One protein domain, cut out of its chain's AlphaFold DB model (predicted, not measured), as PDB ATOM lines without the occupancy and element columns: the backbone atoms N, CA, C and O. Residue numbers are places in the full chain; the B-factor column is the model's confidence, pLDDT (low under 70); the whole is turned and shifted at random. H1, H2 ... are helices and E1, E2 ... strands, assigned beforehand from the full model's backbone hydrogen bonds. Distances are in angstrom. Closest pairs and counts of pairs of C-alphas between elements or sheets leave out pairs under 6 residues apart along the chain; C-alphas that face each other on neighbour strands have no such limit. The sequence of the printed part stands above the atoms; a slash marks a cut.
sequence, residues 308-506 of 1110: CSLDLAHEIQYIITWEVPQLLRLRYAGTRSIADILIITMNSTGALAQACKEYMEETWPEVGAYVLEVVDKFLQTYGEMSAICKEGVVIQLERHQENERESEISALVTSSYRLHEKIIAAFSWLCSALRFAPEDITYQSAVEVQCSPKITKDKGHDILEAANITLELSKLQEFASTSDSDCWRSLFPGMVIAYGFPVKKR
ATOM      1  N   CYS A 308     117.049 143.168  57.535       86.31
ATOM      2  CA  CYS A 308     118.128 143.455  58.477       86.31
ATOM      3  C   CYS A 308     119.503 143.227  57.822       86.31
ATOM      4  O   CYS A 308     119.799 142.128  57.351       86.31
ATOM      5  N   SER A 309     120.371 144.243  57.832       88.88
ATOM      6  CA  SER A 309     121.768 144.095  57.396       88.88
ATOM      7  C   SER A 309     122.508 143.074  58.268       88.88
ATOM      8  O   SER A 309     122.264 142.979  59.471       88.88
ATOM      9  N   LEU A 310     123.448 142.335  57.672       90.00
ATOM     10  CA  LEU A 310     124.243 141.309  58.363       90.00
ATOM     11  C   LEU A 310     125.138 141.897  59.476       90.00
ATOM     12  O   LEU A 310     125.542 141.183  60.397       90.00
ATOM     13  N   ASP A 311     125.435 143.197  59.395       88.62
ATOM     14  CA  ASP A 311     126.271 143.933  60.347       88.62
ATOM     15  C   ASP A 311     125.493 144.435  61.578       88.62
ATOM     16  O   ASP A 311     126.095 144.759  62.605       88.62
ATOM     17  N   LEU A 312     124.157 144.498  61.501       90.19
ATOM     18  CA  LEU A 312     123.297 144.964  62.590       90.19
ATOM     19  C   LEU A 312     122.991 143.849  63.593       90.19
ATOM     20  O   LEU A 312     122.962 142.668  63.253       90.19
ATOM     21  N   ALA A 313     122.730 144.240  64.842       92.38
ATOM     22  CA  ALA A 313     122.313 143.304  65.873       92.38
ATOM     23  C   ALA A 313     120.843 142.890  65.674       92.38
ATOM     24  O   ALA A 313     119.953 143.743  65.675       92.38
ATOM     25  N   HIS A 314     120.596 141.589  65.547       92.25
ATOM     26  CA  HIS A 314     119.267 140.982  65.525       92.25
ATOM     27  C   HIS A 314     119.098 140.039  66.724       92.25
ATOM     28  O   HIS A 314     120.082 139.697  67.373       92.25
ATOM     29  N   GLU A 315     117.864 139.646  67.043       93.94
ATOM     30  CA  GLU A 315     117.558 138.727  68.141       93.94
ATOM     31  C   GLU A 315     117.091 137.380  67.591       93.94
ATOM     32  O   GLU A 315     116.200 137.328  66.748       93.94
ATOM     33  N   ILE A 316     117.701 136.292  68.061       93.00
ATOM     34  CA  ILE A 316     117.406 134.926  67.621       93.00
ATOM     35  C   ILE A 316     117.302 134.024  68.850       93.00
ATOM     36  O   ILE A 316     118.161 134.053  69.734       93.00
ATOM     37  N   GLN A 317     116.259 133.194  68.883       93.69
ATOM     38  CA  GLN A 317     116.101 132.142  69.880       93.69
ATOM     39  C   GLN A 317     116.772 130.850  69.399       93.69
ATOM     40  O   GLN A 317     116.469 130.339  68.315       93.69
ATOM     41  N   TYR A 318     117.645 130.288  70.231       94.62
ATOM     42  CA  TYR A 318     118.140 128.925  70.077       94.62
ATOM     43  C   TYR A 318     117.441 127.994  71.070       94.62
ATOM     44  O   TYR A 318     117.181 128.381  72.210       94.62
ATOM     45  N   ILE A 319     117.189 126.758  70.652       93.50
ATOM     46  CA  ILE A 319     116.777 125.643  71.507       93.50
ATOM     47  C   ILE A 319     117.936 124.647  71.518       93.50
ATOM     48  O   ILE A 319     118.441 124.279  70.459       93.50
ATOM     49  N   ILE A 320     118.425 124.270  72.697       94.25
ATOM     50  CA  ILE A 320     119.691 123.544  72.844       94.25
ATOM     51  C   ILE A 320     119.491 122.356  73.783       94.25
ATOM     52  O   ILE A 320     119.203 122.544  74.968       94.25
ATOM     53  N   THR A 321     119.705 121.147  73.268       92.12
ATOM     54  CA  THR A 321     119.692 119.908  74.057       92.12
ATOM     55  C   THR A 321     121.116 119.554  74.481       92.12
ATOM     56  O   THR A 321     122.035 119.540  73.660       92.12
ATOM     57  N   TRP A 322     121.338 119.296  75.774       92.19
ATOM     58  CA  TRP A 322     122.677 119.006  76.306       92.19
ATOM     59  C   TRP A 322     122.681 118.117  77.559       92.19
ATOM     60  O   TRP A 322     121.682 117.996  78.264       92.19
ATOM     61  N   GLU A 323     123.836 117.524  77.869       90.56
ATOM     62  CA  GLU A 323     124.041 116.628  79.023       90.56
ATOM     63  C   GLU A 323     124.800 117.313  80.190       90.56
ATOM     64  O   GLU A 323     125.079 116.694  81.219       90.56
ATOM     65  N   VAL A 324     125.156 118.600  80.053       88.50
ATOM     66  CA  VAL A 324     126.115 119.302  80.939       88.50
ATOM     67  C   VAL A 324     125.702 119.341  82.422       88.50
ATOM     68  O   VAL A 324     126.545 119.023  83.273       88.50
ATOM     69  N   PRO A 325     124.450 119.688  82.794       84.12
ATOM     70  CA  PRO A 325     124.040 119.725  84.201       84.12
ATOM     71  C   PRO A 325     124.115 118.345  84.868       84.12
ATOM     72  O   PRO A 325     124.536 118.229  86.021       84.12
ATOM     73  N   GLN A 326     123.743 117.293  84.140       82.19
ATOM     74  CA  GLN A 326     123.816 115.903  84.567       82.19
ATOM     75  C   GLN A 326     125.286 115.461  84.697       82.19
ATOM     76  O   GLN A 326     125.656 114.877  85.723       82.19
ATOM     77  N   LEU A 327     126.145 115.796  83.724       82.19
ATOM     78  CA  LEU A 327     127.570 115.439  83.706       82.19
ATOM     79  C   LEU A 327     128.310 115.946  84.944       82.19
ATOM     80  O   LEU A 327     129.032 115.181  85.590       82.19
ATOM     81  N   LEU A 328     128.092 117.207  85.327       78.00
ATOM     82  CA  LEU A 328     128.701 117.767  86.532       78.00
ATOM     83  C   LEU A 328     128.215 117.069  87.809       78.00
ATOM     84  O   LEU A 328     129.031 116.755  88.675       78.00
ATOM     85  N   ARG A 329     126.916 116.753  87.919       75.88
ATOM     86  CA  ARG A 329     126.359 116.037  89.085       75.88
ATOM     87  C   ARG A 329     126.964 114.641  89.261       75.88
ATOM     88  O   ARG A 329     127.213 114.243  90.397       75.88
ATOM     89  N   LEU A 330     127.186 113.905  88.167       72.19
ATOM     90  CA  LEU A 330     127.614 112.499  88.209       72.19
ATOM     91  C   LEU A 330     129.137 112.289  88.134       72.19
ATOM     92  O   LEU A 330     129.644 111.385  88.794       72.19
ATOM     93  N   ARG A 331     129.879 113.088  87.352       70.00
ATOM     94  CA  ARG A 331     131.335 112.910  87.143       70.00
ATOM     95  C   ARG A 331     132.196 113.926  87.907       70.00
ATOM     96  O   ARG A 331     133.339 113.608  88.226       70.00
ATOM     97  N   TYR A 332     131.656 115.101  88.249       69.38
ATOM     98  CA  TYR A 332     132.394 116.217  88.866       69.38
ATOM     99  C   TYR A 332     131.674 116.784  90.105       69.38
ATOM    100  O   TYR A 332     131.574 117.996  90.290       69.38
ATOM    101  N   ALA A 333     131.141 115.901  90.955       61.03
ATOM    102  CA  ALA A 333     130.276 116.265  92.076       61.03
ATOM    103  C   ALA A 333     130.907 117.320  93.015       61.03
ATOM    104  O   ALA A 333     131.864 117.044  93.736       61.03
ATOM    105  N   GLY A 334     130.323 118.524  93.022       60.84
ATOM    106  CA  GLY A 334     130.786 119.692  93.785       60.84
ATOM    107  C   GLY A 334     131.326 120.830  92.909       60.84
ATOM    108  O   GLY A 334     131.252 121.990  93.314       60.84
ATOM    109  N   THR A 335     131.792 120.523  91.698       68.31
ATOM    110  CA  THR A 335     132.252 121.503  90.706       68.31
ATOM    111  C   THR A 335     131.065 122.252  90.084       68.31
ATOM    112  O   THR A 335     130.021 121.661  89.815       68.31
ATOM    113  N   ARG A 336     131.219 123.565  89.856       65.81
ATOM    114  CA  ARG A 336     130.198 124.453  89.246       65.81
ATOM    115  C   ARG A 336     130.729 125.317  88.096       65.81
ATOM    116  O   ARG A 336     130.114 126.321  87.753       65.81
ATOM    117  N   SER A 337     131.886 124.953  87.558       81.38
ATOM    118  CA  SER A 337     132.474 125.563  86.370       81.38
ATOM    119  C   SER A 337     132.889 124.457  85.413       81.38
ATOM    120  O   SER A 337     133.387 123.419  85.854       81.38
ATOM    121  N   ILE A 338     132.682 124.672  84.119       84.12
ATOM    122  CA  ILE A 338     133.173 123.767  83.072       84.12
ATOM    123  C   ILE A 338     134.558 124.166  82.540       84.12
ATOM    124  O   ILE A 338     135.148 123.403  81.780       84.12
ATOM    125  N   ALA A 339     135.088 125.325  82.952       78.94
ATOM    126  CA  ALA A 339     136.300 125.955  82.417       78.94
ATOM    127  C   ALA A 339     137.539 125.040  82.402       78.94
ATOM    128  O   ALA A 339     138.215 124.946  81.376       78.94
ATOM    129  N   ASP A 340     137.796 124.352  83.517       78.25
ATOM    130  CA  ASP A 340     139.020 123.573  83.755       78.25
ATOM    131  C   ASP A 340     138.902 122.098  83.309       78.25
ATOM    132  O   ASP A 340     139.804 121.291  83.545       78.25
ATOM    133  N   ILE A 341     137.782 121.704  82.686       79.75
ATOM    134  CA  ILE A 341     137.572 120.326  82.221       79.75
ATOM    135  C   ILE A 341     138.404 120.086  80.955       79.75
ATOM    136  O   ILE A 341     138.263 120.801  79.965       79.75
ATOM    137  N   LEU A 342     139.259 119.060  80.985       80.94
ATOM    138  CA  LEU A 342     140.046 118.612  79.834       80.94
ATOM    139  C   LEU A 342     139.151 117.856  78.837       80.94
ATOM    140  O   LEU A 342     138.588 116.816  79.178       80.94
ATOM    141  N   ILE A 343     139.068 118.353  77.603       84.94
ATOM    142  CA  ILE A 343     138.279 117.785  76.501       84.94
ATOM    143  C   ILE A 343     139.212 117.335  75.376       84.94
ATOM    144  O   ILE A 343     140.204 118.011  75.102       84.94
ATOM    145  N   ILE A 344     138.869 116.241  74.681       85.25
ATOM    146  CA  ILE A 344     139.457 115.933  73.368       85.25
ATOM    147  C   ILE A 344     138.531 116.406  72.249       85.25
ATOM    148  O   ILE A 344     137.376 115.994  72.152       85.25
ATOM    149  N   THR A 345     139.079 117.258  71.386       90.44
ATOM    150  CA  THR A 345     138.451 117.742  70.151       90.44
ATOM    151  C   THR A 345     139.228 117.209  68.950       90.44
ATOM    152  O   THR A 345     140.455 117.114  69.004       90.44
ATOM    153  N   MET A 346     138.538 116.833  67.873       85.88
ATOM    154  CA  MET A 346     139.153 116.175  66.718       85.88
ATOM    155  C   MET A 346     138.479 116.547  65.396       85.88
ATOM    156  O   MET A 346     137.263 116.705  65.317       85.88
ATOM    157  N   ASN A 347     139.273 116.614  64.330       82.06
ATOM    158  CA  ASN A 347     138.796 116.643  62.948       82.06
ATOM    159  C   ASN A 347     139.772 115.888  62.025       82.06
ATOM    160  O   ASN A 347     140.736 115.279  62.493       82.06
ATOM    161  N   SER A 348     139.553 115.954  60.711       71.75
ATOM    162  CA  SER A 348     140.380 115.301  59.682       71.75
ATOM    163  C   SER A 348     141.867 115.695  59.677       71.75
ATOM    164  O   SER A 348     142.678 114.996  59.077       71.75
ATOM    165  N   THR A 349     142.256 116.784  60.350       66.56
ATOM    166  CA  THR A 349     143.655 117.234  60.489       66.56
ATOM    167  C   THR A 349     144.326 116.795  61.798       66.56
ATOM    168  O   THR A 349     145.541 116.952  61.941       66.56
ATOM    169  N   GLY A 350     143.574 116.210  62.741       71.38
ATOM    170  CA  GLY A 350     144.101 115.604  63.967       71.38
ATOM    171  C   GLY A 350     143.255 115.845  65.221       71.38
ATOM    172  O   GLY A 350     142.180 116.442  65.170       71.38
ATOM    173  N   ALA A 351     143.772 115.380  66.364       81.88
ATOM    174  CA  ALA A 351     143.159 115.520  67.688       81.88
ATOM    175  C   ALA A 351     143.939 116.489  68.601       81.88
ATOM    176  O   ALA A 351     145.159 116.648  68.455       81.88
ATOM    177  N   LEU A 352     143.237 117.105  69.555       87.25
ATOM    178  CA  LEU A 352     143.730 118.082  70.534       87.25
ATOM    179  C   LEU A 352     143.091 117.828  71.914       87.25
ATOM    180  O   LEU A 352     141.870 117.728  71.993       87.25
ATOM    181  N   ALA A 353     143.892 117.765  72.983       82.25
ATOM    182  CA  ALA A 353     143.461 117.673  74.382       82.25
ATOM    183  C   ALA A 353     143.770 118.973  75.143       82.25
ATOM    184  O   ALA A 353     144.935 119.267  75.428       82.25
ATOM    185  N   GLN A 354     142.732 119.734  75.492       83.31
ATOM    186  CA  GLN A 354     142.849 121.096  76.032       83.31
ATOM    187  C   GLN A 354     141.690 121.406  76.999       83.31
ATOM    188  O   GLN A 354     140.654 120.739  76.938       83.31
ATOM    189  N   ALA A 355     141.857 122.353  77.931       84.62
ATOM    190  CA  ALA A 355     140.768 122.718  78.841       84.62
ATOM    191  C   ALA A 355     139.663 123.499  78.105       84.62
ATOM    192  O   ALA A 355     139.955 124.239  77.161       84.62
ATOM    193  N   CYS A 356     138.402 123.388  78.543       86.75
ATOM    194  CA  CYS A 356     137.268 124.075  77.907       86.75
ATOM    195  C   CYS A 356     137.498 125.576  77.713       86.75
ATOM    196  O   CYS A 356     137.228 126.106  76.636       86.75
ATOM    197  N   LYS A 357     138.014 126.255  78.744       87.56
ATOM    198  CA  LYS A 357     138.339 127.683  78.693       87.56
ATOM    199  C   LYS A 357     139.388 127.978  77.623       87.56
ATOM    200  O   LYS A 357     139.163 128.824  76.767       87.56
ATOM    201  N   GLU A 358     140.507 127.260  77.659       86.56
ATOM    202  CA  GLU A 358     141.630 127.447  76.735       86.56
ATOM    203  C   GLU A 358     141.201 127.211  75.278       86.56
ATOM    204  O   GLU A 358     141.564 127.977  74.391       86.56
ATOM    205  N   TYR A 359     140.402 126.171  75.018       91.06
ATOM    206  CA  TYR A 359     139.878 125.889  73.681       91.06
ATOM    207  C   TYR A 359     138.878 126.958  73.204       91.06
ATOM    208  O   TYR A 359     138.945 127.384  72.051       91.06
ATOM    209  N   MET A 360     137.988 127.435  74.082       92.75
ATOM    210  CA  MET A 360     137.046 128.522  73.782       92.75
ATOM    211  C   MET A 360     137.752 129.844  73.463       92.75
ATOM    212  O   MET A 360     137.397 130.508  72.488       92.75
ATOM    213  N   GLU A 361     138.740 130.220  74.279       91.75
ATOM    214  CA  GLU A 361     139.514 131.458  74.137       91.75
ATOM    215  C   GLU A 361     140.400 131.448  72.876       91.75
ATOM    216  O   GLU A 361     140.547 132.492  72.244       91.75
ATOM    217  N   GLU A 362     140.942 130.292  72.459       90.38
ATOM    218  CA  GLU A 362     141.679 130.171  71.187       90.38
ATOM    219  C   GLU A 362     140.762 130.070  69.947       90.38
ATOM    220  O   GLU A 362     141.107 130.612  68.896       90.38
ATOM    221  N   THR A 363     139.617 129.378  70.031       94.06
ATOM    222  CA  THR A 363     138.788 129.042  68.847       94.06
ATOM    223  C   THR A 363     137.774 130.128  68.486       94.06
ATOM    224  O   THR A 363     137.539 130.379  67.301       94.06
ATOM    225  N   TRP A 364     137.195 130.809  69.480       94.81
ATOM    226  CA  TRP A 364     136.258 131.918  69.270       94.81
ATOM    227  C   TRP A 364     136.607 133.114  70.172       94.81
ATOM    228  O   TRP A 364     135.836 133.423  71.083       94.81
ATOM    229  N   PRO A 365     137.738 133.814  69.944       93.56
ATOM    230  CA  PRO A 365     138.246 134.832  70.869       93.56
ATOM    231  C   PRO A 365     137.243 135.940  71.231       93.56
ATOM    232  O   PRO A 365     137.303 136.482  72.330       93.56
ATOM    233  N   GLU A 366     136.307 136.268  70.335       93.19
ATOM    234  CA  GLU A 366     135.334 137.350  70.534       93.19
ATOM    235  C   GLU A 366     134.075 136.939  71.320       93.19
ATOM    236  O   GLU A 366     133.322 137.809  71.750       93.19
ATOM    237  N   VAL A 367     133.803 135.636  71.491       95.00
ATOM    238  CA  VAL A 367     132.555 135.154  72.132       95.00
ATOM    239  C   VAL A 367     132.719 133.939  73.052       95.00
ATOM    240  O   VAL A 367     131.861 133.715  73.901       95.00
ATOM    241  N   GLY A 368     133.800 133.164  72.947       93.31
ATOM    242  CA  GLY A 368     133.998 131.924  73.704       93.31
ATOM    243  C   GLY A 368     134.005 132.148  75.218       93.31
ATOM    244  O   GLY A 368     133.304 131.455  75.951       93.31
ATOM    245  N   ALA A 369     134.699 133.191  75.685       93.25
ATOM    246  CA  ALA A 369     134.683 133.597  77.093       93.25
ATOM    247  C   ALA A 369     133.288 134.053  77.569       93.25
ATOM    248  O   ALA A 369     132.938 133.866  78.733       93.25
ATOM    249  N   TYR A 370     132.473 134.627  76.680       94.75
ATOM    250  CA  TYR A 370     131.119 135.090  76.994       94.75
ATOM    251  C   TYR A 370     130.143 133.913  77.099       94.75
ATOM    252  O   TYR A 370     129.398 133.822  78.074       94.75
ATOM    253  N   VAL A 371     130.210 132.969  76.155       95.19
ATOM    254  CA  VAL A 371     129.464 131.701  76.196       95.19
ATOM    255  C   VAL A 371     129.837 130.894  77.448       95.19
ATOM    256  O   VAL A 371     128.950 130.425  78.157       95.19
ATOM    257  N   LEU A 372     131.127 130.803  77.788       93.06
ATOM    258  CA  LEU A 372     131.589 130.126  79.003       93.06
ATOM    259  C   LEU A 372     131.064 130.807  80.283       93.06
ATOM    260  O   LEU A 372     130.543 130.134  81.167       93.06
ATOM    261  N   GLU A 373     131.141 132.140  80.375       93.12
ATOM    262  CA  GLU A 373     130.688 132.901  81.550       93.12
ATOM    263  C   GLU A 373     129.174 132.798  81.787       93.12
ATOM    264  O   GLU A 373     128.739 132.731  82.939       93.12
ATOM    265  N   VAL A 374     128.353 132.803  80.730       94.44
ATOM    266  CA  VAL A 374     126.896 132.668  80.881       94.44
ATOM    267  C   VAL A 374     126.499 131.230  81.225       94.44
ATOM    268  O   VAL A 374     125.663 131.036  82.104       94.44
ATOM    269  N   VAL A 375     127.170 130.221  80.656       93.50
ATOM    270  CA  VAL A 375     126.971 128.810  81.029       93.50
ATOM    271  C   VAL A 375     127.382 128.548  82.481       93.50
ATOM    272  O   VAL A 375     126.603 127.966  83.232       93.50
ATOM    273  N   ASP A 376     128.537 129.039  82.935       90.56
ATOM    274  CA  ASP A 376     128.956 128.897  84.337       90.56
ATOM    275  C   ASP A 376     127.988 129.605  85.304       90.56
ATOM    276  O   ASP A 376     127.688 129.072  86.375       90.56
ATOM    277  N   LYS A 377     127.433 130.770  84.936       91.12
ATOM    278  CA  LYS A 377     126.378 131.434  85.725       91.12
ATOM    279  C   LYS A 377     125.092 130.618  85.774       91.12
ATOM    280  O   LYS A 377     124.530 130.476  86.857       91.12
ATOM    281  N   PHE A 378     124.652 130.064  84.645       91.31
ATOM    282  CA  PHE A 378     123.491 129.174  84.574       91.31
ATOM    283  C   PHE A 378     123.677 127.957  85.489       91.31
ATOM    284  O   PHE A 378     122.808 127.633  86.291       91.31
ATOM    285  N   LEU A 379     124.849 127.321  85.458       88.25
ATOM    286  CA  LEU A 379     125.174 126.184  86.326       88.25
ATOM    287  C   LEU A 379     125.245 126.580  87.815       88.25
ATOM    288  O   LEU A 379     124.859 125.797  88.686       88.25
ATOM    289  N   GLN A 380     125.671 127.808  88.129       85.19
ATOM    290  CA  GLN A 380     125.654 128.354  89.492       85.19
ATOM    291  C   GLN A 380     124.237 128.656  90.007       85.19
ATOM    292  O   GLN A 380     123.977 128.396  91.184       85.19
ATOM    293  N   THR A 381     123.316 129.115  89.148       83.88
ATOM    294  CA  THR A 381     121.874 129.270  89.444       83.88
ATOM    295  C   THR A 381     121.098 127.950  89.322       83.88
ATOM    296  O   THR A 381     119.889 127.955  89.125       83.88
ATOM    297  N   TYR A 382     121.784 126.802  89.428       77.50
ATOM    298  CA  TYR A 382     121.222 125.448  89.289       77.50
ATOM    299  C   TYR A 382     120.475 125.190  87.967       77.50
ATOM    300  O   TYR A 382     119.764 124.194  87.833       77.50
ATOM    301  N   GLY A 383     120.682 126.045  86.967       75.62
ATOM    302  CA  GLY A 383     120.015 126.037  85.677       75.62
ATOM    303  C   GLY A 383     118.596 126.596  85.721       75.62
ATOM    304  O   GLY A 383     117.736 126.022  85.064       75.62
ATOM    305  N   GLU A 384     118.326 127.629  86.523       80.00
ATOM    306  CA  GLU A 384     117.080 128.408  86.451       80.00
ATOM    307  C   GLU A 384     117.144 129.393  85.269       80.00
ATOM    308  O   GLU A 384     116.580 129.142  84.204       80.00
ATOM    309  N   MET A 385     117.892 130.488  85.448       88.38
ATOM    310  CA  MET A 385     118.118 131.541  84.457       88.38
ATOM    311  C   MET A 385     119.521 132.146  84.629       88.38
ATOM    312  O   MET A 385     120.075 132.165  85.734       88.38
ATOM    313  N   SER A 386     120.098 132.682  83.553       93.44
ATOM    314  CA  SER A 386     121.272 133.564  83.599       93.44
ATOM    315  C   SER A 386     121.300 134.525  82.406       93.44
ATOM    316  O   SER A 386     120.676 134.256  81.385       93.44
ATOM    317  N   ALA A 387     122.038 135.633  82.512       93.06
ATOM    318  CA  ALA A 387     122.193 136.582  81.412       93.06
ATOM    319  C   ALA A 387     123.559 137.285  81.419       93.06
ATOM    320  O   ALA A 387     124.180 137.479  82.472       93.06
ATOM    321  N   ILE A 388     123.995 137.715  80.234       94.75
ATOM    322  CA  ILE A 388     125.118 138.630  80.011       94.75
ATOM    323  C   ILE A 388     124.802 139.646  78.908       94.75
ATOM    324  O   ILE A 388     124.016 139.385  78.002       94.75
ATOM    325  N   CYS A 389     125.469 140.798  78.975       94.00
ATOM    326  CA  CYS A 389     125.514 141.807  77.922       94.00
ATOM    327  C   CYS A 389     126.932 142.396  77.893       94.00
ATOM    328  O   CYS A 389     127.378 142.962  78.896       94.00
ATOM    329  N   LYS A 390     127.662 142.202  76.787       90.50
ATOM    330  CA  LYS A 390     129.044 142.667  76.576       90.50
ATOM    331  C   LYS A 390     129.274 142.964  75.097       90.50
ATOM    332  O   LYS A 390     128.913 142.155  74.258       90.50
ATOM    333  N   GLU A 391     129.880 144.110  74.787       85.38
ATOM    334  CA  GLU A 391     130.418 144.437  73.448       85.38
ATOM    335  C   GLU A 391     129.439 144.247  72.262       85.38
ATOM    336  O   GLU A 391     129.841 143.927  71.150       85.38
ATOM    337  N   GLY A 392     128.136 144.469  72.486       83.38
ATOM    338  CA  GLY A 392     127.089 144.283  71.465       83.38
ATOM    339  C   GLY A 392     126.544 142.852  71.352       83.38
ATOM    340  O   GLY A 392     125.669 142.599  70.530       83.38
ATOM    341  N   VAL A 393     127.017 141.934  72.197       93.94
ATOM    342  CA  VAL A 393     126.487 140.582  72.380       93.94
ATOM    343  C   VAL A 393     125.630 140.536  73.646       93.94
ATOM    344  O   VAL A 393     126.105 140.835  74.746       93.94
ATOM    345  N   VAL A 394     124.377 140.110  73.506       96.56
ATOM    346  CA  VAL A 394     123.501 139.720  74.619       96.56
ATOM    347  C   VAL A 394     123.259 138.219  74.527       96.56
ATOM    348  O   VAL A 394     122.967 137.714  73.447       96.56
ATOM    349  N   ILE A 395     123.377 137.503  75.647       96.75
ATOM    350  CA  ILE A 395     122.965 136.097  75.760       96.75
ATOM    351  C   ILE A 395     122.177 135.943  77.056       96.75
ATOM    352  O   ILE A 395     122.679 136.289  78.128       96.75
ATOM    353  N   GLN A 396     120.967 135.407  76.955       96.31
ATOM    354  CA  GLN A 396     120.121 135.013  78.078       96.31
ATOM    355  C   GLN A 396     119.873 133.506  77.966       96.31
ATOM    356  O   GLN A 396     119.505 133.035  76.893       96.31
ATOM    357  N   LEU A 397     120.114 132.754  79.040       95.38
ATOM    358  CA  LEU A 397     119.854 131.314  79.110       95.38
ATOM    359  C   LEU A 397     118.738 131.048  80.114       95.38
ATOM    360  O   LEU A 397     118.881 131.397  81.289       95.38
ATOM    361  N   GLU A 398     117.691 130.366  79.668       92.44
ATOM    362  CA  GLU A 398     116.577 129.884  80.485       92.44
ATOM    363  C   GLU A 398     116.403 128.375  80.280       92.44
ATOM    364  O   GLU A 398     116.637 127.844  79.193       92.44
ATOM    365  N   ARG A 399     115.982 127.650  81.317       88.19
ATOM    366  CA  ARG A 399     115.601 126.241  81.161       88.19
ATOM    367  C   ARG A 399     114.211 126.134  80.547       88.19
ATOM    368  O   ARG A 399     113.259 126.654  81.118       88.19
ATOM    369  N   HIS A 400     114.084 125.347  79.481       81.88
ATOM    370  CA  HIS A 400     112.778 124.929  78.982       81.88
ATOM    371  C   HIS A 400     112.331 123.622  79.654       81.88
ATOM    372  O   HIS A 400     111.272 123.592  80.278       81.88
ATOM    373  N   GLN A 401     113.151 122.562  79.608       78.88
ATOM    374  CA  GLN A 401     112.838 121.249  80.200       78.88
ATOM    375  C   GLN A 401     114.090 120.560  80.790       78.88
ATOM    376  O   GLN A 401     115.222 120.878  80.434       78.88
ATOM    377  N   GLU A 402     113.907 119.607  81.709       77.81
ATOM    378  CA  GLU A 402     114.981 118.733  82.213       77.81
ATOM    379  C   GLU A 402     114.461 117.301  82.396       77.81
ATOM    380  O   GLU A 402     113.464 117.080  83.082       77.81
ATOM    381  N   ASN A 403     115.174 116.339  81.810       73.69
ATOM    382  CA  ASN A 403     114.968 114.901  81.957       73.69
ATOM    383  C   ASN A 403     116.128 114.273  82.759       73.69
ATOM    384  O   ASN A 403     117.151 114.906  83.030       73.69
ATOM    385  N   GLU A 404     116.013 112.986  83.112       68.88
ATOM    386  CA  GLU A 404     117.042 112.270  83.894       68.88
ATOM    387  C   GLU A 404     118.433 112.225  83.227       68.88
ATOM    388  O   GLU A 404     119.434 112.027  83.917       68.88
ATOM    389  N   ARG A 405     118.502 112.394  81.899       70.75
ATOM    390  CA  ARG A 405     119.733 112.274  81.092       70.75
ATOM    391  C   ARG A 405     120.193 113.587  80.464       70.75
ATOM    392  O   ARG A 405     121.388 113.859  80.440       70.75
ATOM    393  N   GLU A 406     119.246 114.385  79.988       83.12
ATOM    394  CA  GLU A 406     119.469 115.560  79.144       83.12
ATOM    395  C   GLU A 406     118.594 116.725  79.621       83.12
ATOM    396  O   GLU A 406     117.514 116.519  80.183       83.12
ATOM    397  N   SER A 407     119.048 117.949  79.373       86.44
ATOM    398  CA  SER A 407     118.288 119.178  79.610       86.44
ATOM    399  C   SER A 407     118.113 119.949  78.310       86.44
ATOM    400  O   SER A 407     119.037 120.020  77.503       86.44
ATOM    401  N   GLU A 408     116.951 120.572  78.146       90.56
ATOM    402  CA  GLU A 408     116.647 121.471  77.037       90.56
ATOM    403  C   GLU A 408     116.633 122.909  77.563       90.56
ATOM    404  O   GLU A 408     115.860 123.258  78.465       90.56
ATOM    405  N   ILE A 409     117.514 123.750  77.024       92.75
ATOM    406  CA  ILE A 409     117.597 125.172  77.362       92.75
ATOM    407  C   ILE A 409     117.184 126.025  76.166       92.75
ATOM    408  O   ILE A 409     117.430 125.670  75.013       92.75
ATOM    409  N   SER A 410     116.594 127.180  76.453       93.06
ATOM    410  CA  SER A 410     116.424 128.249  75.482       93.06
ATOM    411  C   SER A 410     117.539 129.272  75.671       93.06
ATOM    412  O   SER A 410     117.796 129.712  76.794       93.06
ATOM    413  N   ALA A 411     118.205 129.645  74.581       94.88
ATOM    414  CA  ALA A 411     119.168 130.736  74.562       94.88
ATOM    415  C   ALA A 411     118.626 131.869  73.687       94.88
ATOM    416  O   ALA A 411     118.597 131.745  72.464       94.88
ATOM    417  N   LEU A 412     118.202 132.974  74.302       95.81
ATOM    418  CA  LEU A 412     117.847 134.189  73.573       95.81
ATOM    419  C   LEU A 412     119.120 135.015  73.374       95.81
ATOM    420  O   LEU A 412     119.767 135.423  74.344       95.81
ATOM    421  N   VAL A 413     119.517 135.207  72.116       96.38
ATOM    422  CA  VAL A 413     120.782 135.851  71.750       96.38
ATOM    423  C   VAL A 413     120.506 137.073  70.890       96.38
ATOM    424  O   VAL A 413     119.822 136.959  69.878       96.38
ATOM    425  N   THR A 414     121.095 138.214  71.247       96.19
ATOM    426  CA  THR A 414     121.076 139.431  70.422       96.19
ATOM    427  C   THR A 414     122.494 139.740  69.940       96.19
ATOM    428  O   THR A 414     123.374 140.004  70.765       96.19
ATOM    429  N   SER A 415     122.761 139.673  68.631       95.38
ATOM    430  CA  SER A 415     124.095 139.929  68.061       95.38
ATOM    431  C   SER A 415     124.077 140.165  66.540       95.38
ATOM    432  O   SER A 415     123.026 140.113  65.911       95.38
ATOM    433  N   SER A 416     125.231 140.441  65.922       94.38
ATOM    434  CA  SER A 416     125.353 140.523  64.453       94.38
ATOM    435  C   SER A 416     125.535 139.140  63.820       94.38
ATOM    436  O   SER A 416     125.975 138.198  64.484       94.38
ATOM    437  N   TYR A 417     125.235 138.995  62.524       93.44
ATOM    438  CA  TYR A 417     125.250 137.703  61.817       93.44
ATOM    439  C   TYR A 417     126.587 136.955  61.992       93.44
ATOM    440  O   TYR A 417     126.625 135.765  62.308       93.44
ATOM    441  N   ARG A 418     127.711 137.677  61.874       92.06
ATOM    442  CA  ARG A 418     129.072 137.122  62.011       92.06
ATOM    443  C   ARG A 418     129.424 136.672  63.433       92.06
ATOM    444  O   ARG A 418     130.314 135.838  63.593       92.06
ATOM    445  N   LEU A 419     128.746 137.199  64.453       94.69
ATOM    446  CA  LEU A 419     128.909 136.773  65.845       94.69
ATOM    447  C   LEU A 419     127.930 135.648  66.203       94.69
ATOM    448  O   LEU A 419     128.347 134.691  66.852       94.69
ATOM    449  N   HIS A 420     126.691 135.677  65.698       95.31
ATOM    450  CA  HIS A 420     125.751 134.554  65.811       95.31
ATOM    451  C   HIS A 420     126.359 133.244  65.282       95.31
ATOM    452  O   HIS A 420     126.315 132.242  65.992       95.31
ATOM    453  N   GLU A 421     127.017 133.259  64.112       94.31
ATOM    454  CA  GLU A 421     127.754 132.102  63.563       94.31
ATOM    455  C   GLU A 421     128.714 131.475  64.596       94.31
ATOM    456  O   GLU A 421     128.738 130.256  64.784       94.31
ATOM    457  N   LYS A 422     129.477 132.314  65.310       95.38
ATOM    458  CA  LYS A 422     130.459 131.884  66.317       95.38
ATOM    459  C   LYS A 422     129.802 131.402  67.608       95.38
ATOM    460  O   LYS A 422     130.241 130.404  68.169       95.38
ATOM    461  N   ILE A 423     128.742 132.072  68.062       96.62
ATOM    462  CA  ILE A 423     128.002 131.696  69.276       96.62
ATOM    463  C   ILE A 423     127.332 130.326  69.084       96.62
ATOM    464  O   ILE A 423     127.432 129.472  69.964       96.62
ATOM    465  N   ILE A 424     126.724 130.070  67.917       95.94
ATOM    466  CA  ILE A 424     126.140 128.759  67.579       95.94
ATOM    467  C   ILE A 424     127.225 127.675  67.559       95.94
ATOM    468  O   ILE A 424     127.031 126.600  68.129       95.94
ATOM    469  N   ALA A 425     128.378 127.950  66.939       95.38
ATOM    470  CA  ALA A 425     129.492 127.005  66.879       95.38
ATOM    471  C   ALA A 425     130.056 126.672  68.275       95.38
ATOM    472  O   ALA A 425     130.319 125.503  68.564       95.38
ATOM    473  N   ALA A 426     130.169 127.672  69.154       96.31
ATOM    474  CA  ALA A 426     130.610 127.506  70.537       96.31
ATOM    475  C   ALA A 426     129.626 126.662  71.372       96.31
ATOM    476  O   ALA A 426     130.056 125.748  72.078       96.31
ATOM    477  N   PHE A 427     128.311 126.899  71.256       96.00
ATOM    478  CA  PHE A 427     127.307 126.042  71.903       96.00
ATOM    479  C   PHE A 427     127.313 124.616  71.334       96.00
ATOM    480  O   PHE A 427     127.344 123.661  72.104       96.00
ATOM    481  N   SER A 428     127.382 124.460  70.007       95.44
ATOM    482  CA  SER A 428     127.468 123.140  69.358       95.44
ATOM    483  C   SER A 428     128.683 122.343  69.849       95.44
ATOM    484  O   SER A 428     128.584 121.141  70.086       95.44
ATOM    485  N   TRP A 429     129.825 123.007  70.065       95.81
ATOM    486  CA  TRP A 429     131.008 122.364  70.632       95.81
ATOM    487  C   TRP A 429     130.816 121.962  72.097       95.81
ATOM    488  O   TRP A 429     131.129 120.826  72.437       95.81
ATOM    489  N   LEU A 430     130.246 122.825  72.950       93.81
ATOM    490  CA  LEU A 430     129.948 122.474  74.350       93.81
ATOM    491  C   LEU A 430     129.053 121.239  74.451       93.81
ATOM    492  O   LEU A 430     129.373 120.303  75.183       93.81
ATOM    493  N   CYS A 431     127.961 121.226  73.688       93.00
ATOM    494  CA  CYS A 431     127.007 120.124  73.645       93.00
ATOM    495  C   CYS A 431     127.648 118.833  73.112       93.00
ATOM    496  O   CYS A 431     127.340 117.755  73.609       93.00
ATOM    497  N   SER A 432     128.593 118.929  72.170       93.00
ATOM    498  CA  SER A 432     129.349 117.771  71.679       93.00
ATOM    499  C   SER A 432     130.460 117.293  72.624       93.00
ATOM    500  O   SER A 432     130.821 116.118  72.580       93.00
ATOM    501  N   ALA A 433     131.053 118.184  73.417       91.06
ATOM    502  CA  ALA A 433     132.199 117.900  74.279       91.06
ATOM    503  C   ALA A 433     131.791 117.319  75.638       91.06
ATOM    504  O   ALA A 433     132.407 116.379  76.140       91.06
ATOM    505  N   LEU A 434     130.761 117.897  76.252       89.19
ATOM    506  CA  LEU A 434     130.382 117.645  77.640       89.19
ATOM    507  C   LEU A 434     129.240 116.625  77.707       89.19
ATOM    508  O   LEU A 434     128.107 116.952  78.063       89.19
ATOM    509  N   ARG A 435     129.578 115.372  77.377       87.44
ATOM    510  CA  ARG A 435     128.659 114.224  77.303       87.44
ATOM    511  C   ARG A 435     129.132 113.009  78.103       87.44
ATOM    512  O   ARG A 435     130.304 112.893  78.466       87.44
ATOM    513  N   PHE A 436     128.223 112.072  78.343       80.62
ATOM    514  CA  PHE A 436     128.492 110.782  78.966       80.62
ATOM    515  C   PHE A 436     128.892 109.712  77.948       80.62
ATOM    516  O   PHE A 436     128.121 109.372  77.058       80.62
ATOM    517  N   ALA A 437     130.036 109.064  78.168       78.25
ATOM    518  CA  ALA A 437     130.256 107.720  77.641       78.25
ATOM    519  C   ALA A 437     129.382 106.715  78.436       78.25
ATOM    520  O   ALA A 437     129.470 106.717  79.671       78.25
ATOM    521  N   PRO A 438     128.550 105.872  77.786       71.50
ATOM    522  CA  PRO A 438     127.758 104.842  78.471       71.50
ATOM    523  C   PRO A 438     128.599 103.702  79.068       71.50
ATOM    524  O   PRO A 438     128.195 103.091  80.055       71.50
ATOM    525  N   GLU A 439     129.761 103.430  78.472       68.25
ATOM    526  CA  GLU A 439     130.704 102.366  78.838       68.25
ATOM    527  C   GLU A 439     132.147 102.912  78.848       68.25
ATOM    528  O   GLU A 439     132.386 104.041  78.420       68.25
ATOM    529  N   ASP A 440     133.136 102.111  79.267       66.44
ATOM    530  CA  ASP A 440     134.571 102.480  79.252       66.44
ATOM    531  C   ASP A 440     135.189 102.559  77.824       66.44
ATOM    532  O   ASP A 440     136.410 102.630  77.654       66.44
ATOM    533  N   ILE A 441     134.350 102.587  76.784       68.12
ATOM    534  CA  ILE A 441     134.701 102.685  75.360       68.12
ATOM    535  C   ILE A 441     134.879 104.164  74.952       68.12
ATOM    536  O   ILE A 441     134.302 105.071  75.553       68.12
ATOM    537  N   THR A 442     135.700 104.432  73.932       76.62
ATOM    538  CA  THR A 442     135.834 105.769  73.324       76.62
ATOM    539  C   THR A 442     134.704 106.019  72.322       76.62
ATOM    540  O   THR A 442     134.531 105.240  71.386       76.62
ATOM    541  N   TYR A 443     133.988 107.134  72.458       83.75
ATOM    542  CA  TYR A 443     132.932 107.550  71.527       83.75
ATOM    543  C   TYR A 443     133.302 108.846  70.805       83.75
ATOM    544  O   TYR A 443     133.971 109.708  71.370       83.75
ATOM    545  N   GLN A 444     132.813 109.015  69.579       88.56
ATOM    546  CA  GLN A 444     132.750 110.310  68.907       88.56
ATOM    547  C   GLN A 444     131.343 110.904  69.036       88.56
ATOM    548  O   GLN A 444     130.339 110.187  68.986       88.56
ATOM    549  N   SER A 445     131.285 112.222  69.206       92.06
ATOM    550  CA  SER A 445     130.055 113.008  69.253       92.06
ATOM    551  C   SER A 445     130.072 114.091  68.182       92.06
ATOM    552  O   SER A 445     131.126 114.634  67.850       92.06
ATOM    553  N   ALA A 446     128.879 114.426  67.704       89.25
ATOM    554  CA  ALA A 446     128.583 115.580  66.874       89.25
ATOM    555  C   ALA A 446     127.291 116.249  67.383       89.25
ATOM    556  O   ALA A 446     126.619 115.720  68.274       89.25
ATOM    557  N   VAL A 447     126.972 117.415  66.824       91.69
ATOM    558  CA  VAL A 447     125.719 118.143  67.056       91.69
ATOM    559  C   VAL A 447     125.130 118.518  65.707       91.69
ATOM    560  O   VAL A 447     125.829 119.040  64.835       91.69
ATOM    561  N   GLU A 448     123.840 118.258  65.545       91.12
ATOM    562  CA  GLU A 448     123.073 118.659  64.377       91.12
ATOM    563  C   GLU A 448     122.451 120.035  64.607       91.12
ATOM    564  O   GLU A 448     121.949 120.348  65.685       91.12
ATOM    565  N   VAL A 449     122.525 120.875  63.575       91.69
ATOM    566  CA  VAL A 449     122.052 122.260  63.602       91.69
ATOM    567  C   VAL A 449     120.909 122.369  62.611       91.69
ATOM    568  O   VAL A 449     121.127 122.339  61.399       91.69
ATOM    569  N   GLN A 450     119.697 122.464  63.141       89.88
ATOM    570  CA  GLN A 450     118.456 122.564  62.380       89.88
ATOM    571  C   GLN A 450     117.872 123.974  62.528       89.88
ATOM    572  O   GLN A 450     118.168 124.686  63.488       89.88
ATOM    573  N   CYS A 451     117.012 124.384  61.599       83.75
ATOM    574  CA  CYS A 451     116.217 125.603  61.727       83.75
ATOM    575  C   CYS A 451     114.764 125.307  61.360       83.75
ATOM    576  O   CYS A 451     114.511 124.744  60.293       83.75
ATOM    577  N   SER A 452     113.814 125.690  62.220       70.31
ATOM    578  CA  SER A 452     112.387 125.464  61.965       70.31
ATOM    579  C   SER A 452     111.667 126.794  61.685       70.31
ATOM    580  O   SER A 452     111.443 127.588  62.605       70.31
ATOM    581  N   PRO A 453     111.320 127.098  60.417       60.97
ATOM    582  CA  PRO A 453     110.425 128.202  60.104       60.97
ATOM    583  C   PRO A 453     108.996 127.780  60.455       60.97
ATOM    584  O   PRO A 453     108.332 127.058  59.710       60.97
ATOM    585  N   LYS A 454     108.519 128.206  61.624       55.81
ATOM    586  CA  LYS A 454     107.162 127.905  62.075       55.81
ATOM    587  C   LYS A 454     106.138 128.746  61.315       55.81
ATOM    588  O   LYS A 454     105.909 129.913  61.622       55.81
ATOM    589  N   ILE A 455     105.482 128.123  60.345       55.44
ATOM    590  CA  ILE A 455     104.300 128.685  59.693       55.44
ATOM    591  C   ILE A 455     103.082 128.365  60.565       55.44
ATOM    592  O   ILE A 455     102.721 127.200  60.736       55.44
ATOM    593  N   THR A 456     102.436 129.395  61.109       48.47
ATOM    594  CA  THR A 456     101.190 129.266  61.878       48.47
ATOM    595  C   THR A 456     100.026 129.858  61.088       48.47
ATOM    596  O   THR A 456     100.130 130.948  60.532       48.47
ATOM    597  N   LYS A 457      98.904 129.135  61.000       47.09
ATOM    598  CA  LYS A 457      97.736 129.574  60.221       47.09
ATOM    599  C   LYS A 457      96.730 130.285  61.125       47.09
ATOM    600  O   LYS A 457      95.910 129.626  61.763       47.09
ATOM    601  N   ASP A 458      96.762 131.616  61.166       43.16
ATOM    602  CA  ASP A 458      95.726 132.421  61.828       43.16
ATOM    603  C   ASP A 458      94.767 133.007  60.785       43.16
ATOM    604  O   ASP A 458      95.176 133.653  59.823       43.16
ATOM    605  N   LYS A 459      93.463 132.762  60.963       47.12
ATOM    606  CA  LYS A 459      92.364 133.264  60.102       47.12
ATOM    607  C   LYS A 459      92.502 132.976  58.592       47.12
ATOM    608  O   LYS A 459      91.775 133.571  57.803       47.12
ATOM    609  N   GLY A 460      93.364 132.039  58.195       50.19
ATOM    610  CA  GLY A 460      93.618 131.695  56.790       50.19
ATOM    611  C   GLY A 460      94.789 132.446  56.146       50.19
ATOM    612  O   GLY A 460      95.044 132.230  54.968       50.19
ATOM    613  N   HIS A 461      95.518 133.269  56.905       46.16
ATOM    614  CA  HIS A 461      96.820 133.788  56.497       46.16
ATOM    615  C   HIS A 461      97.940 133.014  57.202       46.16
ATOM    616  O   HIS A 461      97.844 132.695  58.392       46.16
ATOM    617  N   ASP A 462      99.008 132.736  56.461       47.66
ATOM    618  CA  ASP A 462     100.205 132.087  56.985       47.66
ATOM    619  C   ASP A 462     101.079 133.138  57.681       47.66
ATOM    620  O   ASP A 462     101.753 133.948  57.044       47.66
ATOM    621  N   ILE A 463     101.043 133.143  59.014       49.12
ATOM    622  CA  ILE A 463     101.912 133.970  59.847       49.12
ATOM    623  C   ILE A 463     103.214 133.203  60.079       49.12
ATOM    624  O   ILE A 463     103.235 132.157  60.734       49.12
ATOM    625  N   LEU A 464     104.307 133.764  59.561       52.41
ATOM    626  CA  LEU A 464     105.667 133.396  59.946       52.41
ATOM    627  C   LEU A 464     105.884 133.773  61.419       52.41
ATOM    628  O   LEU A 464     106.084 134.941  61.751       52.41
ATOM    629  N   GLU A 465     105.812 132.776  62.301       55.00
ATOM    630  CA  GLU A 465     106.267 132.897  63.687       55.00
ATOM    631  C   GLU A 465     107.810 132.954  63.696       55.00
ATOM    632  O   GLU A 465     108.466 132.528  62.740       55.00
ATOM    633  N   ALA A 466     108.410 133.516  64.751       60.50
ATOM    634  CA  ALA A 466     109.860 133.703  64.827       60.50
ATOM    635  C   ALA A 466     110.606 132.363  64.679       60.50
ATOM    636  O   ALA A 466     110.499 131.475  65.527       60.50
ATOM    637  N   ALA A 467     111.353 132.218  63.581       74.12
ATOM    638  CA  ALA A 467     112.088 131.000  63.271       74.12
ATOM    639  C   ALA A 467     113.270 130.820  64.235       74.12
ATOM    640  O   ALA A 467     114.038 131.751  64.484       74.12
ATOM    641  N   ASN A 468     113.422 129.609  64.765       88.44
ATOM    642  CA  ASN A 468     114.443 129.266  65.750       88.44
ATOM    643  C   ASN A 468     115.543 128.374  65.150       88.44
ATOM    644  O   ASN A 468     115.366 127.754  64.098       88.44
ATOM    645  N   ILE A 469     116.681 128.300  65.846       92.25
ATOM    646  CA  ILE A 469     117.737 127.310  65.581       92.25
ATOM    647  C   ILE A 469     117.683 126.247  66.677       92.25
ATOM    648  O   ILE A 469     117.717 126.591  67.858       92.25
ATOM    649  N   THR A 470     117.645 124.974  66.299       92.94
ATOM    650  CA  THR A 470     117.718 123.846  67.235       92.94
ATOM    651  C   THR A 470     119.098 123.201  67.150       92.94
ATOM    652  O   THR A 470     119.584 122.922  66.051       92.94
ATOM    653  N   LEU A 471     119.731 122.975  68.304       94.00
ATOM    654  CA  LEU A 471     120.991 122.243  68.446       94.00
ATOM    655  C   LEU A 471     120.696 120.889  69.101       94.00
ATOM    656  O   LEU A 471     120.445 120.819  70.306       94.00
ATOM    657  N   GLU A 472     120.708 119.828  68.298       90.94
ATOM    658  CA  GLU A 472     120.357 118.471  68.725       90.94
ATOM    659  C   GLU A 472     121.601 117.584  68.854       90.94
ATOM    660  O   GLU A 472     122.533 117.644  68.048       90.94
ATOM    661  N   LEU A 473     121.623 116.738  69.884       90.06
ATOM    662  CA  LEU A 473     122.716 115.799  70.116       90.06
ATOM    663  C   LEU A 473     122.608 114.609  69.155       90.06
ATOM    664  O   LEU A 473     121.780 113.720  69.361       90.06
ATOM    665  N   SER A 474     123.504 114.523  68.170       90.25
ATOM    666  CA  SER A 474     123.632 113.317  67.346       90.25
ATOM    667  C   SER A 474     123.906 112.095  68.232       90.25
ATOM    668  O   SER A 474     124.569 112.190  69.276       90.25
ATOM    669  N   LYS A 475     123.428 110.915  67.827       87.62
ATOM    670  CA  LYS A 475     123.685 109.667  68.562       87.62
ATOM    671  C   LYS A 475     125.196 109.416  68.675       87.62
ATOM    672  O   LYS A 475     125.894 109.426  67.664       87.62
ATOM    673  N   LEU A 476     125.685 109.130  69.887       88.81
ATOM    674  CA  LEU A 476     127.082 108.733  70.101       88.81
ATOM    675  C   LEU A 476     127.434 107.508  69.247       88.81
ATOM    676  O   LEU A 476     126.727 106.496  69.266       88.81
ATOM    677  N   GLN A 477     128.549 107.607  68.531       87.44
ATOM    678  CA  GLN A 477     129.090 106.545  67.690       87.44
ATOM    679  C   GLN A 477     130.398 106.046  68.304       87.44
ATOM    680  O   GLN A 477     131.215 106.842  68.763       87.44
ATOM    681  N   GLU A 478     130.611 104.732  68.336       84.12
ATOM    682  CA  GLU A 478     131.862 104.155  68.836       84.12
ATOM    683  C   GLU A 478     133.037 104.582  67.947       84.12
ATOM    684  O   GLU A 478     133.014 104.398  66.727       84.12
ATOM    685  N   PHE A 479     134.078 105.153  68.553       73.94
ATOM    686  CA  PHE A 479     135.270 105.574  67.828       73.94
ATOM    687  C   PHE A 479     136.204 104.375  67.641       73.94
ATOM    688  O   PHE A 479     137.092 104.107  68.455       73.94
ATOM    689  N   ALA A 480     135.952 103.617  66.572       57.41
ATOM    690  CA  ALA A 480     136.599 102.341  66.285       57.41
ATOM    691  C   ALA A 480     138.140 102.388  66.356       57.41
ATOM    692  O   ALA A 480     138.788 103.413  66.118       57.41
ATOM    693  N   SER A 481     138.737 101.242  66.681       51.56
ATOM    694  CA  SER A 481     140.191 101.063  66.716       51.56
ATOM    695  C   SER A 481     140.762 100.931  65.300       51.56
ATOM    696  O   SER A 481     140.989  99.822  64.819       51.56
ATOM    697  N   THR A 482     141.045 102.058  64.650       45.06
ATOM    698  CA  THR A 482     142.018 102.114  63.547       45.06
ATOM    699  C   THR A 482     143.376 101.623  64.049       45.06
ATOM    700  O   THR A 482     143.795 101.989  65.149       45.06
ATOM    701  N   SER A 483     144.058 100.772  63.284       44.88
ATOM    702  CA  SER A 483     145.299 100.149  63.749       44.88
ATOM    703  C   SER A 483     146.484 101.136  63.820       44.88
ATOM    704  O   SER A 483     146.469 102.236  63.263       44.88
ATOM    705  N   ASP A 484     147.516 100.732  64.566       44.53
ATOM    706  CA  ASP A 484     148.915 101.177  64.422       44.53
ATOM    707  C   ASP A 484     149.258 102.666  64.671       44.53
ATOM    708  O   ASP A 484     150.352 103.123  64.335       44.53
ATOM    709  N   SER A 485     148.380 103.454  65.309       47.59
ATOM    710  CA  SER A 485     148.643 104.893  65.539       47.59
ATOM    711  C   SER A 485     148.371 105.444  66.950       47.59
ATOM    712  O   SER A 485     148.986 106.440  67.343       47.59
ATOM    713  N   ASP A 486     147.539 104.789  67.760       57.72
ATOM    714  CA  ASP A 486     146.819 105.450  68.860       57.72
ATOM    715  C   ASP A 486     147.261 105.078  70.293       57.72
ATOM    716  O   ASP A 486     146.441 104.784  71.167       57.72
ATOM    717  N   CYS A 487     148.564 105.149  70.596       64.88
ATOM    718  CA  CYS A 487     149.073 104.877  71.955       64.88
ATOM    719  C   CYS A 487     148.426 105.764  73.049       64.88
ATOM    720  O   CYS A 487     148.257 105.330  74.191       64.88
ATOM    721  N   TRP A 488     148.010 106.983  72.688       71.62
ATOM    722  CA  TRP A 488     147.378 107.966  73.572       71.62
ATOM    723  C   TRP A 488     145.994 107.548  74.103       71.62
ATOM    724  O   TRP A 488     145.632 107.991  75.192       71.62
ATOM    725  N   ARG A 489     145.235 106.683  73.403       66.31
ATOM    726  CA  ARG A 489     143.870 106.280  73.824       66.31
ATOM    727  C   ARG A 489     143.848 105.669  75.230       66.31
ATOM    728  O   ARG A 489     142.907 105.887  75.986       66.31
ATOM    729  N   SER A 490     144.908 104.949  75.605       63.56
ATOM    730  CA  SER A 490     145.023 104.288  76.916       63.56
ATOM    731  C   SER A 490     145.079 105.243  78.119       63.56
ATOM    732  O   SER A 490     144.868 104.802  79.246       63.56
ATOM    733  N   LEU A 491     145.299 106.546  77.896       66.69
ATOM    734  CA  LEU A 491     145.231 107.577  78.937       66.69
ATOM    735  C   LEU A 491     143.794 107.976  79.312       66.69
ATOM    736  O   LEU A 491     143.588 108.581  80.363       66.69
ATOM    737  N   PHE A 492     142.811 107.664  78.459       70.75
ATOM    738  CA  PHE A 492     141.457 108.215  78.541       70.75
ATOM    739  C   PHE A 492     140.357 107.159  78.266       70.75
ATOM    740  O   PHE A 492     139.612 107.275  77.288       70.75
ATOM    741  N   PRO A 493     140.225 106.113  79.108       62.72
ATOM    742  CA  PRO A 493     139.103 105.174  79.026       62.72
ATOM    743  C   PRO A 493     137.758 105.883  79.274       62.72
ATOM    744  O   PRO A 493     137.690 106.833  80.057       62.72
ATOM    745  N   GLY A 494     136.688 105.413  78.623       66.44
ATOM    746  CA  GLY A 494     135.325 105.922  78.831       66.44
ATOM    747  C   GLY A 494     135.156 107.417  78.543       66.44
ATOM    748  O   GLY A 494     134.588 108.144  79.369       66.44
ATOM    749  N   MET A 495     135.685 107.881  77.403       75.81
ATOM    750  CA  MET A 495     135.653 109.287  76.985       75.81
ATOM    751  C   MET A 495     134.805 109.538  75.733       75.81
ATOM    752  O   MET A 495     134.652 108.666  74.877       75.81
ATOM    753  N   VAL A 496     134.348 110.784  75.595       84.56
ATOM    754  CA  VAL A 496     133.719 111.316  74.381       84.56
ATOM    755  C   VAL A 496     134.680 112.296  73.701       84.56
ATOM    756  O   VAL A 496     135.327 113.104  74.367       84.56
ATOM    757  N   ILE A 497     134.776 112.214  72.374       87.06
ATOM    758  CA  ILE A 497     135.540 113.120  71.515       87.06
ATOM    759  C   ILE A 497     134.565 114.052  70.785       87.06
ATOM    760  O   ILE A 497     133.661 113.577  70.096       87.06
ATOM    761  N   ALA A 498     134.773 115.367  70.882       91.19
ATOM    762  CA  ALA A 498     134.038 116.346  70.083       91.19
ATOM    763  C   ALA A 498     134.570 116.342  68.641       91.19
ATOM    764  O   ALA A 498     135.695 116.787  68.392       91.19
ATOM    765  N   TYR A 499     133.793 115.815  67.693       89.25
ATOM    766  CA  TYR A 499     134.241 115.578  66.320       89.25
ATOM    767  C   TYR A 499     133.743 116.642  65.330       89.25
ATOM    768  O   TYR A 499     132.619 117.125  65.423       89.25
ATOM    769  N   GLY A 500     134.589 116.995  64.359       86.31
ATOM    770  CA  GLY A 500     134.274 117.937  63.275       86.31
ATOM    771  C   GLY A 500     134.567 119.412  63.582       86.31
ATOM    772  O   GLY A 500     134.363 120.266  62.723       86.31
ATOM    773  N   PHE A 501     135.078 119.724  64.774       90.75
ATOM    774  CA  PHE A 501     135.368 121.096  65.213       90.75
ATOM    775  C   PHE A 501     136.815 121.523  64.898       90.75
ATOM    776  O   PHE A 501     137.660 120.660  64.647       90.75
ATOM    777  N   PRO A 502     137.142 122.830  64.875       89.06
ATOM    778  CA  PRO A 502     138.495 123.301  64.577       89.06
ATOM    779  C   PRO A 502     139.568 122.715  65.509       89.06
ATOM    780  O   PRO A 502     139.365 122.575  66.708       89.06
ATOM    781  N   VAL A 503     140.749 122.419  64.965       87.06
ATOM    782  CA  VAL A 503     141.959 122.141  65.756       87.06
ATOM    783  C   VAL A 503     143.131 122.905  65.150       87.06
ATOM    784  O   VAL A 503     143.099 123.302  63.981       87.06
ATOM    785  N   LYS A 504     144.179 123.121  65.946       83.00
ATOM    786  CA  LYS A 504     145.371 123.864  65.534       83.00
ATOM    787  C   LYS A 504     146.069 123.164  64.363       83.00
ATOM    788  O   LYS A 504     146.379 121.973  64.434       83.00
ATOM    789  N   LYS A 505     146.345 123.913  63.288       82.00
ATOM    790  CA  LYS A 505     147.076 123.383  62.129       82.00
ATOM    791  C   LYS A 505     148.461 122.892  62.570       82.00
ATOM    792  O   LYS A 505     149.157 123.555  63.340       82.00
ATOM    793  N   ARG A 506     148.841 121.723  62.061       81.94
ATOM    794  CA  ARG A 506     150.112 121.032  62.309       81.94
ATOM    795  C   ARG A 506     150.790 120.698  60.983       81.94
ATOM    796  O   ARG A 506     150.107 120.593  59.964       81.94
TER     797      ARG A 506
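AT A GLANCE: This is residues 308 to 506 of the 1110 residues of a protein of Rutstroemia sp. NJR-2017a WRK4 (UniProt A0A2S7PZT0). A twisted six-stranded sheet curls round the long helix H4, with H3 on the same face, while the end of H4 reaches a smaller four-stranded sheet that H2 also covers. The hairpin E9 and E10 makes one end of the longest axis, and residues 482 to 488 stick out at the other. The printed part has 199 residues, with five named helices and twelve named strands in the order E1 H1 E2 E3 H2 H3 E4 E5 E6 H4 E7 E8 E9 E10 E11 H5 E12, mixed in class. The sheets E4 E5 E6 E1 E11 E8 and E3 E2 E12 E7 are both mixed. The whole is compact, with a radius of gyration of the C-alphas of 17.9 A, and spans 63 by 37 by 34 A.

HOW THE PARTS SIT: E1, residues 314 to 322, is an inner strand of the large sheet, which H1, residues 324 to 331, only grazes. E2, residues 342 to 347, and E3, residues 350 to 355, form a hairpin, with N 345 and O 352 2.9 A apart. H2, residues 356 to 363, and H3, residues 368 to 380, form a helical hairpin; their closest C-alphas, of Met 360 and Gly 368, are 4.6 A apart. E4, residues 385 to 390, E5, residues 393 to 402, and E6, residues 407 to 415, form a meander, each strand the antiparallel neighbour of the one before, with N 388 and O 395 2.9 A apart and N 396 and O 412 2.9 A apart. E6 is antiparallel to E1, N 318 and O 411 being 2.8 A apart. H4, residues 417 to 433, and H3 make two layers with this sheet, helices on one face. H3, with residues 368 to 371 alone, touches H4 at a steep tilt of 53 degrees, closest at the C-alphas of Gly 368 and Ala 426, 6.4 A. E7, residues 443 to 445, runs on into E8, residues 447 to 452, and that into E9, residues 455 to 458, which forms a hairpin with E10, residues 461 to 464, N 463 and O 456 being 2.8 A apart. E11, residues 468 to 473, is parallel to E1, with N 471 and O 319 2.8 A apart, and antiparallel to E8, with N 450 and O 470 2.9 A apart. H5, residues 487 to 491, touches no helix. E12, residues 496 to 499, is parallel to E2, with N 498 and O 344 3.0 A apart, and to E7, with N 497 and O 443 2.8 A apart. H2 and H4 lie on the same face of this second sheet, again two layers; the closest C-alphas of H4 and E12, of Ala 433 and Ala 498, are 4.8 A apart. Every O i to N i+4 pair is within hydrogen-bond range in H1, H2 and H3, 12 of 13 in H4 and 0 of 1 in H5, where 1 of 2 O i to N i+3 pairs is.

IN THESE COORDINATES: E1 begins at C-alpha 314 (119.267, 140.982, 65.525) and is 24.7 A long; E5 is 26.6 A and H4 24.4 A. E12 ends at C-alpha 499 (134.241, 115.578, 66.320).

THE WHOLE: The C-alphas farthest apart, of Lys 459 and Asp 484, are 65.2 A apart. The printed part has no cut, and the link from E11 to H5 is long, with 13 residues. The mean pLDDT of the printed part is 82.2, and 37 residues are under 70, among them residues 453 to 466 and 480 to 487.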